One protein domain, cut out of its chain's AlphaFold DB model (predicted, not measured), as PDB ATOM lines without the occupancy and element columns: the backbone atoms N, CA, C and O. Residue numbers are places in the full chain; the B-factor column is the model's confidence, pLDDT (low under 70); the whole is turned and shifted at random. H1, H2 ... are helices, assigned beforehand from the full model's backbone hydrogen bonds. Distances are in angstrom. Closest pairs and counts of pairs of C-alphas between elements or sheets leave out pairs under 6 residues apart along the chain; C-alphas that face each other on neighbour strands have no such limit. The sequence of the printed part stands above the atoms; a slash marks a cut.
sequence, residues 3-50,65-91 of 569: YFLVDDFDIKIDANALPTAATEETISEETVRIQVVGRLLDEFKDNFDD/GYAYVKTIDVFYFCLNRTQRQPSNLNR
ATOM      1  N   TYR A   3      43.806  52.935  27.672       33.31
ATOM      2  CA  TYR A   3      44.722  52.039  26.941       33.31
ATOM      3  C   TYR A   3      44.125  50.686  26.525       33.31
ATOM      4  O   TYR A   3      44.667  50.069  25.621       33.31
ATOM      5  N   PHE A   4      43.046  50.239  27.172       38.59
ATOM      6  CA  PHE A   4      42.341  49.007  26.806       38.59
ATOM      7  C   PHE A   4      41.300  49.236  25.691       38.59
ATOM      8  O   PHE A   4      40.801  48.282  25.122       38.59
ATOM      9  N   LEU A   5      40.975  50.492  25.347       48.84
ATOM     10  CA  LEU A   5      39.795  50.817  24.533       48.84
ATOM     11  C   LEU A   5      40.056  50.936  23.019       48.84
ATOM     12  O   LEU A   5      39.122  51.165  22.266       48.84
ATOM     13  N   VAL A   6      41.300  50.856  22.544       48.12
ATOM     14  CA  VAL A   6      41.585  51.012  21.099       48.12
ATOM     15  C   VAL A   6      41.791  49.664  20.406       48.12
ATOM     16  O   VAL A   6      41.444  49.538  19.239       48.12
ATOM     17  N   ASP A   7      42.298  48.660  21.127       49.12
ATOM     18  CA  ASP A   7      42.515  47.314  20.584       49.12
ATOM     19  C   ASP A   7      41.280  46.396  20.756       49.12
ATOM     20  O   ASP A   7      41.090  45.494  19.944       49.12
ATOM     21  N   ASP A   8      40.429  46.633  21.771       46.72
ATOM     22  CA  ASP A   8      39.254  45.789  22.083       46.72
ATOM     23  C   ASP A   8      37.942  46.249  21.411       46.72
ATOM     24  O   ASP A   8      37.012  45.453  21.272       46.72
ATOM     25  N   PHE A   9      37.841  47.511  20.978       50.25
ATOM     26  CA  PHE A   9      36.660  48.003  20.262       50.25
ATOM     27  C   PHE A   9      36.882  47.811  18.759       50.25
ATOM     28  O   PHE A   9      37.839  48.347  18.204       50.25
ATOM     29  N   ASP A  10      36.001  47.051  18.093       53.09
ATOM     30  CA  ASP A  10      36.017  46.756  16.642       53.09
ATOM     31  C   ASP A  10      35.660  47.999  15.797       53.09
ATOM     32  O   ASP A  10      34.840  47.979  14.872       53.09
ATOM     33  N   ILE A  11      36.256  49.143  16.130       61.06
ATOM     34  CA  ILE A  11      36.128  50.370  15.365       61.06
ATOM     35  C   ILE A  11      37.092  50.233  14.197       61.06
ATOM     36  O   ILE A  11      38.298  50.442  14.321       61.06
ATOM     37  N   LYS A  12      36.542  49.868  13.037       63.12
ATOM     38  CA  LYS A  12      37.251  49.813  11.751       63.12
ATOM     39  C   LYS A  12      37.708  51.210  11.324       63.12
ATOM     40  O   LYS A  12      37.117  51.830  10.442       63.12
ATOM     41  N   ILE A  13      38.746  51.717  11.975       72.25
ATOM     42  CA  ILE A  13      39.415  52.967  11.638       72.25
ATOM     43  C   ILE A  13      40.574  52.601  10.723       72.25
ATOM     44  O   ILE A  13      41.458  51.835  11.108       72.25
ATOM     45  N   ASP A  14      40.606  53.170   9.520       80.94
ATOM     46  CA  ASP A  14      41.849  53.178   8.757       80.94
ATOM     47  C   ASP A  14      42.831  54.114   9.464       80.94
ATOM     48  O   ASP A  14      42.754  55.338   9.349       80.94
ATOM     49  N   ALA A  15      43.756  53.531  10.224       77.06
ATOM     50  CA  ALA A  15      44.743  54.288  10.975       77.06
ATOM     51  C   ALA A  15      45.615  55.172  10.067       77.06
ATOM     52  O   ALA A  15      46.157  56.162  10.548       77.06
ATOM     53  N   ASN A  16      45.752  54.878   8.769       84.06
ATOM     54  CA  ASN A  16      46.519  55.719   7.842       84.06
ATOM     55  C   ASN A  16      45.746  56.968   7.386       84.06
ATOM     56  O   ASN A  16      46.356  57.902   6.871       84.06
ATOM     57  N   ALA A  17      44.428  57.022   7.604       84.75
ATOM     58  CA  ALA A  17      43.589  58.154   7.215       84.75
ATOM     59  C   ALA A  17      43.721  59.370   8.151       84.75
ATOM     60  O   ALA A  17      43.198  60.435   7.836       84.75
ATOM     61  N   LEU A  18      44.406  59.227   9.292       87.75
ATOM     62  CA  LEU A  18      44.594  60.290  10.281       87.75
ATOM     63  C   LEU A  18      46.065  60.737  10.362       87.75
ATOM     64  O   LEU A  18      46.972  59.931  10.119       87.75
ATOM     65  N   PRO A  19      46.337  62.004  10.722       89.56
ATOM     66  CA  PRO A  19      47.696  62.530  10.818       89.56
ATOM     67  C   PRO A  19      48.404  62.020  12.079       89.56
ATOM     68  O   PRO A  19      47.901  61.153  12.790       89.56
ATOM     69  N   THR A  20      49.599  62.526  12.372       88.12
ATOM     70  CA  THR A  20      50.383  62.072  13.532       88.12
ATOM     71  C   THR A  20      49.909  62.734  14.833       88.12
ATOM     72  O   THR A  20      50.055  62.152  15.909       88.12
ATOM     73  N   ALA A  21      49.297  63.916  14.746       89.44
ATOM     74  CA  ALA A  21      48.740  64.646  15.880       89.44
ATOM     75  C   ALA A  21      47.500  65.464  15.489       89.44
ATOM     76  O   ALA A  21      47.352  65.877  14.341       89.44
ATOM     77  N   ALA A  22      46.655  65.788  16.475       86.88
ATOM     78  CA  ALA A  22      45.431  66.571  16.267       86.88
ATOM     79  C   ALA A  22      45.690  67.952  15.640       86.88
ATOM     80  O   ALA A  22      44.897  68.464  14.861       86.88
ATOM     81  N   THR A  23      46.835  68.563  15.951       86.12
ATOM     82  CA  THR A  23      47.232  69.867  15.402       86.12
ATOM     83  C   THR A  23      47.574  69.835  13.914       86.12
ATOM     84  O   THR A  23      47.692  70.893  13.305       86.12
ATOM     85  N   GLU A  24      47.755  68.645  13.341       88.12
ATOM     86  CA  GLU A  24      48.099  68.421  11.935       88.12
ATOM     87  C   GLU A  24      46.880  67.979  11.107       88.12
ATOM     88  O   GLU A  24      47.008  67.682   9.918       88.12
ATOM     89  N   GLU A  25      45.692  67.929  11.710       89.06
ATOM     90  CA  GLU A  25      44.447  67.551  11.040       89.06
ATOM     91  C   GLU A  25      44.046  68.589  10.000       89.06
ATOM     92  O   GLU A  25      44.100  69.787  10.248       89.06
ATOM     93  N   THR A  26      43.602  68.129   8.838       92.12
ATOM     94  CA  THR A  26      42.680  68.859   7.961       92.12
ATOM     95  C   THR A  26      41.280  68.860   8.572       92.12
ATOM     96  O   THR A  26      40.972  68.048   9.441       92.12
ATOM     97  N   ILE A  27      40.386  69.720   8.078       86.81
ATOM     98  CA  ILE A  27      38.990  69.774   8.554       86.81
ATOM     99  C   ILE A  27      38.290  68.413   8.392       86.81
ATOM    100  O   ILE A  27      37.537  67.981   9.266       86.81
ATOM    101  N   SER A  28      38.568  67.701   7.296       86.25
ATOM    102  CA  SER A  28      38.035  66.357   7.061       86.25
ATOM    103  C   SER A  28      38.545  65.337   8.079       86.25
ATOM    104  O   SER A  28      37.755  64.559   8.601       86.25
ATOM    105  N   GLU A  29      39.838  65.348   8.402       89.38
ATOM    106  CA  GLU A  29      40.423  64.412   9.375       89.38
ATOM    107  C   GLU A  29      39.981  64.729  10.807       89.38
ATOM    108  O   GLU A  29      39.687  63.816  11.574       89.38
ATOM    109  N   GLU A  30      39.859  66.013  11.150       87.44
ATOM    110  CA  GLU A  30      39.299  66.469  12.424       87.44
ATOM    111  C   GLU A  30      37.863  65.964  12.599       87.44
ATOM    112  O   GLU A  30      37.506  65.438  13.653       87.44
ATOM    113  N   THR A  31      37.056  66.038  11.537       85.38
ATOM    114  CA  THR A  31      35.686  65.508  11.526       85.38
ATOM    115  C   THR A  31      35.670  63.997  11.761       85.38
ATOM    116  O   THR A  31      34.893  63.510  12.584       85.38
ATOM    117  N   VAL A  32      36.558  63.253  11.091       82.56
ATOM    118  CA  VAL A  32      36.699  61.801  11.277       82.56
ATOM    119  C   VAL A  32      37.108  61.473  12.713       82.56
ATOM    120  O   VAL A  32      36.487  60.615  13.341       82.56
ATOM    121  N   ARG A  33      38.087  62.184  13.289       89.31
ATOM    122  CA  ARG A  33      38.465  61.993  14.696       89.31
ATOM    123  C   ARG A  33      37.293  62.259  15.632       89.31
ATOM    124  O   ARG A  33      37.087  61.474  16.552       89.31
ATOM    125  N   ILE A  34      36.557  63.356  15.449       82.56
ATOM    126  CA  ILE A  34      35.417  63.700  16.313       82.56
ATOM    127  C   ILE A  34      34.394  62.559  16.320       82.56
ATOM    128  O   ILE A  34      33.955  62.153  17.392       82.56
ATOM    129  N   GLN A  35      34.073  62.001  15.150       81.56
ATOM    130  CA  GLN A  35      33.151  60.869  15.030       81.56
ATOM    131  C   GLN A  35      33.671  59.615  15.742       81.56
ATOM    132  O   GLN A  35      32.920  58.944  16.446       81.56
ATOM    133  N   VAL A  36      34.961  59.312  15.587       75.94
ATOM    134  CA  VAL A  36      35.600  58.154  16.219       75.94
ATOM    135  C   VAL A  36      35.654  58.293  17.740       75.94
ATOM    136  O   VAL A  36      35.271  57.374  18.457       75.94
ATOM    137  N   VAL A  37      36.099  59.445  18.242       78.62
ATOM    138  CA  VAL A  37      36.176  59.720  19.682       78.62
ATOM    139  C   VAL A  37      34.780  59.759  20.299       78.62
ATOM    140  O   VAL A  37      34.604  59.251  21.399       78.62
ATOM    141  N   GLY A  38      33.786  60.307  19.592       78.00
ATOM    142  CA  GLY A  38      32.385  60.265  20.015       78.00
ATOM    143  C   GLY A  38      31.894  58.831  20.206       78.00
ATOM    144  O   GLY A  38      31.442  58.488  21.289       78.00
ATOM    145  N   ARG A  39      32.110  57.964  19.208       75.62
ATOM    146  CA  ARG A  39      31.760  56.537  19.296       75.62
ATOM    147  C   ARG A  39      32.458  55.811  20.443       75.62
ATOM    148  O   ARG A  39      31.802  55.081  21.168       75.62
ATOM    149  N   LEU A  40      33.757  56.050  20.642       70.31
ATOM    150  CA  LEU A  40      34.505  55.482  21.770       70.31
ATOM    151  C   LEU A  40      33.927  55.914  23.121       70.31
ATOM    152  O   LEU A  40      33.889  55.119  24.054       70.31
ATOM    153  N   LEU A  41      33.509  57.176  23.241       71.50
ATOM    154  CA  LEU A  41      32.896  57.691  24.464       71.50
ATOM    155  C   LEU A  41      31.500  57.105  24.689       71.50
ATOM    156  O   LEU A  41      31.161  56.828  25.836       71.50
ATOM    157  N   ASP A  42      30.720  56.892  23.631       71.31
ATOM    158  CA  ASP A  42      29.394  56.271  23.709       71.31
ATOM    159  C   ASP A  42      29.498  54.780  24.075       71.31
ATOM    160  O   ASP A  42      28.894  54.343  25.047       71.31
ATOM    161  N   GLU A  43      30.361  54.012  23.405       67.00
ATOM    162  CA  GLU A  43      30.572  52.593  23.723       67.00
ATOM    163  C   GLU A  43      31.197  52.397  25.117       67.00
ATOM    164  O   GLU A  43      30.927  51.408  25.801       67.00
ATOM    165  N   PHE A  44      32.013  53.349  25.580       64.44
ATOM    166  CA  PHE A  44      32.519  53.366  26.951       64.44
ATOM    167  C   PHE A  44      31.411  53.646  27.977       64.44
ATOM    168  O   PHE A  44      31.440  53.067  29.059       64.44
ATOM    169  N   LYS A  45      30.432  54.499  27.654       65.56
ATOM    170  CA  LYS A  45      29.249  54.720  28.502       65.56
ATOM    171  C   LYS A  45      28.336  53.491  28.541       65.56
ATOM    172  O   LYS A  45      27.789  53.199  29.595       65.56
ATOM    173  N   ASP A  46      28.214  52.762  27.432       66.00
ATOM    174  CA  ASP A  46      27.325  51.596  27.327       66.00
ATOM    175  C   ASP A  46      27.881  50.331  28.015       66.00
ATOM    176  O   ASP A  46      27.114  49.515  28.522       66.00
ATOM    177  N   ASN A  47      29.206  50.138  28.035       56.88
ATOM    178  CA  ASN A  47      29.839  48.925  28.586       56.88
ATOM    179  C   ASN A  47      30.219  49.021  30.070       56.88
ATOM    180  O   ASN A  47      30.589  48.017  30.684       56.88
ATOM    181  N   PHE A  48      30.165  50.215  30.647       54.72
ATOM    182  CA  PHE A  48      30.413  50.431  32.061       54.72
ATOM    183  C   PHE A  48      29.134  51.010  32.657       54.72
ATOM    184  O   PHE A  48      28.854  52.182  32.428       54.72
ATOM    185  N   ASP A  49      28.371  50.189  33.398       51.09
ATOM    186  CA  ASP A  49      27.208  50.643  34.174       51.09
ATOM    187  C   ASP A  49      27.621  51.868  34.991       51.09
ATOM    188  O   ASP A  49      28.434  51.756  35.911       51.09
ATOM    189  N   ASP A  50      27.117  53.021  34.553       51.59
ATOM    190  CA  ASP A  50      27.395  54.375  35.022       51.59
ATOM    191  C   ASP A  50      28.461  54.482  36.139       51.59
ATOM    192  O   ASP A  50      28.133  54.526  37.332       51.59
ATOM    193  N   GLY A  65      35.082  68.778  28.775       52.28
ATOM    194  CA  GLY A  65      36.112  69.383  27.918       52.28
ATOM    195  C   GLY A  65      37.534  68.904  28.245       52.28
ATOM    196  O   GLY A  65      38.351  68.668  27.352       52.28
ATOM    197  N   TYR A  66      37.834  68.699  29.532       54.91
ATOM    198  CA  TYR A  66      39.121  68.156  29.977       54.91
ATOM    199  C   TYR A  66      39.251  66.668  29.644       54.91
ATOM    200  O   TYR A  66      40.298  66.240  29.148       54.91
ATOM    201  N   ALA A  67      38.183  65.900  29.881       57.50
ATOM    202  CA  ALA A  67      38.121  64.499  29.492       57.50
ATOM    203  C   ALA A  67      38.320  64.356  27.977       57.50
ATOM    204  O   ALA A  67      39.156  63.568  27.554       57.50
ATOM    205  N   TYR A  68      37.669  65.193  27.167       68.12
ATOM    206  CA  TYR A  68      37.765  65.167  25.710       68.12
ATOM    207  C   TYR A  68      39.185  65.435  25.190       68.12
ATOM    208  O   TYR A  68      39.710  64.651  24.400       68.12
ATOM    209  N   VAL A  69      39.855  66.487  25.678       68.12
ATOM    210  CA  VAL A  69      41.244  66.794  25.280       68.12
ATOM    211  C   VAL A  69      42.191  65.657  25.670       68.12
ATOM    212  O   VAL A  69      43.039  65.256  24.874       68.12
ATOM    213  N   LYS A  70      42.026  65.083  26.869       70.06
ATOM    214  CA  LYS A  70      42.838  63.937  27.294       70.06
ATOM    215  C   LYS A  70      42.530  62.664  26.519       70.06
ATOM    216  O   LYS A  70      43.453  61.901  26.246       70.06
ATOM    217  N   THR A  71      41.285  62.465  26.106       72.12
ATOM    218  CA  THR A  71      40.900  61.365  25.223       72.12
ATOM    219  C   THR A  71      41.545  61.517  23.847       72.12
ATOM    220  O   THR A  71      42.043  60.529  23.323       72.12
ATOM    221  N   ILE A  72      41.651  62.733  23.298       77.12
ATOM    222  CA  ILE A  72      42.362  62.984  22.030       77.12
ATOM    223  C   ILE A  72      43.863  62.691  22.150       77.12
ATOM    224  O   ILE A  72      44.427  62.036  21.271       77.12
ATOM    225  N   ASP A  73      44.509  63.144  23.232       75.19
ATOM    226  CA  ASP A  73      45.936  62.884  23.478       75.19
ATOM    227  C   ASP A  73      46.215  61.372  23.512       75.19
ATOM    228  O   ASP A  73      47.152  60.878  22.881       75.19
ATOM    229  N   VAL A  74      45.378  60.621  24.237       70.94
ATOM    230  CA  VAL A  74      45.509  59.163  24.344       70.94
ATOM    231  C   VAL A  74      45.155  58.472  23.024       70.94
ATOM    232  O   VAL A  74      45.832  57.520  22.646       70.94
ATOM    233  N   PHE A  75      44.158  58.967  22.291       78.94
ATOM    234  CA  PHE A  75      43.763  58.447  20.983       78.94
ATOM    235  C   PHE A  75      44.924  58.495  19.979       78.94
ATOM    236  O   PHE A  75      45.285  57.468  19.404       78.94
ATOM    237  N   TYR A  76      45.586  59.648  19.837       80.94
ATOM    238  CA  TYR A  76      46.758  59.770  18.965       80.94
ATOM    239  C   TYR A  76      47.972  59.009  19.479       80.94
ATOM    240  O   TYR A  76      48.719  58.432  18.687       80.94
ATOM    241  N   PHE A  77      48.160  58.959  20.799       78.12
ATOM    242  CA  PHE A  77      49.191  58.118  21.386       78.12
ATOM    243  C   PHE A  77      49.009  56.654  20.967       78.12
ATOM    244  O   PHE A  77      49.971  56.050  20.505       78.12
ATOM    245  N   CYS A  78      47.794  56.105  21.063       73.44
ATOM    246  CA  CYS A  78      47.494  54.732  20.657       73.44
ATOM    247  C   CYS A  78      47.672  54.521  19.146       73.44
ATOM    248  O   CYS A  78      48.370  53.584  18.756       73.44
ATOM    249  N   LEU A  79      47.148  55.422  18.305       77.12
ATOM    250  CA  LEU A  79      47.313  55.356  16.844       77.12
ATOM    251  C   LEU A  79      48.784  55.330  16.403       77.12
ATOM    252  O   LEU A  79      49.105  54.756  15.369       77.12
ATOM    253  N   ASN A  80      49.685  55.962  17.156       79.06
ATOM    254  CA  ASN A  80      51.104  56.056  16.808       79.06
ATOM    255  C   ASN A  80      51.963  54.905  17.357       79.06
ATOM    256  O   ASN A  80      53.169  54.879  17.114       79.06
ATOM    257  N   ARG A  81      51.384  53.953  18.105       75.75
ATOM    258  CA  ARG A  81      52.124  52.772  18.593       75.75
ATOM    259  C   ARG A  81      52.311  51.707  17.523       75.75
ATOM    260  O   ARG A  81      53.265  50.936  17.604       75.75
ATOM    261  N   THR A  82      51.404  51.640  16.558       71.75
ATOM    262  CA  THR A  82      51.504  50.734  15.418       71.75
ATOM    263  C   THR A  82      52.307  51.387  14.302       71.75
ATOM    264  O   THR A  82      52.232  52.592  14.063       71.75
ATOM    265  N   GLN A  83      53.119  50.584  13.613       77.56
ATOM    266  CA  GLN A  83      53.852  51.058  12.448       77.56
ATOM    267  C   GLN A  83      52.847  51.337  11.322       77.56
ATOM    268  O   GLN A  83      52.341  50.411  10.692       77.56
ATOM    269  N   ARG A  84      52.545  52.618  11.098       84.25
ATOM    270  CA  ARG A  84      51.604  53.106  10.082       84.25
ATOM    271  C   ARG A  84      52.230  54.221   9.249       84.25
ATOM    272  O   ARG A  84      53.293  54.730   9.598       84.25
ATOM    273  N   GLN A  85      51.569  54.602   8.163       87.31
ATOM    274  CA  GLN A  85      51.930  55.755   7.338       87.31
ATOM    275  C   GLN A  85      50.877  56.854   7.557       87.31
ATOM    276  O   GLN A  85      49.815  56.793   6.939       87.31
ATOM    277  N   PRO A  86      51.117  57.827   8.460       87.75
ATOM    278  CA  PRO A  86      50.174  58.908   8.729       87.75
ATOM    279  C   PRO A  86      49.821  59.719   7.483       87.75
ATOM    280  O   PRO A  86      50.682  59.990   6.641       87.75
ATOM    281  N   SER A  87      48.571  60.178   7.399       87.50
ATOM    282  CA  SER A  87      48.065  60.917   6.234       87.50
ATOM    283  C   SER A  87      48.864  62.192   5.939       87.50
ATOM    284  O   SER A  87      49.007  62.590   4.780       87.50
ATOM    285  N   ASN A  88      49.443  62.819   6.969       89.12
ATOM    286  CA  ASN A  88      50.239  64.031   6.820       89.12
ATOM    287  C   ASN A  88      51.594  63.804   6.126       89.12
ATOM    288  O   ASN A  88      52.132  64.761   5.578       89.12
ATOM    289  N   LEU A  89      52.121  62.572   6.071       86.25
ATOM    290  CA  LEU A  89      53.393  62.289   5.388       86.25
ATOM    291  C   LEU A  89      53.290  62.365   3.857       86.25
ATOM    292  O   LEU A  89      54.272  62.685   3.195       86.25
ATOM    293  N   ASN A  90      52.106  62.103   3.298       82.25
ATOM    294  CA  ASN A  90      51.853  62.136   1.851       82.25
ATOM    295  C   ASN A  90      51.105  63.401   1.411       82.25
ATOM    296  O   ASN A  90      50.632  63.501   0.276       82.25
ATOM    297  N   ARG A  91      50.950  64.364   2.319       86.12
ATOM    298  CA  ARG A  91      50.180  65.575   2.075       86.12
ATOM    299  C   ARG A  91      50.988  66.555   1.224       86.12
ATOM    300  O   ARG A  91      52.134  66.869   1.531       86.12
TER     301      ARG A  91
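Overview. This is residues 3 to 50 and 65 to 91 of the 569 residues of an uncharacterized protein of Penicillium solitum (UniProt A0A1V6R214). One long helix, H1, is crossed near its middle by a shorter helix, H2, in a loose X, while the long unnamed stretch of residues 3 to 26 loops past both. The small H3 lies at one end of the long axis, and residues 45 to 50 stick out at the other. The 75 printed residues hold H1, H2 and H3 in that order, no named strand; the class is all helix. The whole is compact, radius of gyration of the C-alphas 12.4 A, spanning 42 by 25 by 17 A.

Arrangement. H1, residues 27 to 47, and H2, residues 65 to 79, only just touch, with 3 pairs of C-alphas within 8 A; the closest are those of Val 37 and Ile 72, 7.4 A apart. H1 touches with residue 37 alone, H2 with residues 71 to 75 alone. Their lines are about perpendicular, at 77 degrees. H3, residues 87 to 90, is apart from both. Each O i to N i+4 pair in H1 and H2 is within hydrogen-bond range; H3 is too short for one.

Along the chain. H1 runs 30.3 A from C-alpha 27 at (38.990, 69.774, 8.554); H2 runs 21.1 A; H3 ends at C-alpha 90, (51.853, 62.136, 1.851).

Size, cuts and confidence. Residues 51 to 64 are cut out, with 18.8 A between C-alphas 50 and 65. The link from H2 to H3 is short. Confidence is under 70 at residues 3 to 12, 43 to 50 and 65 to 69.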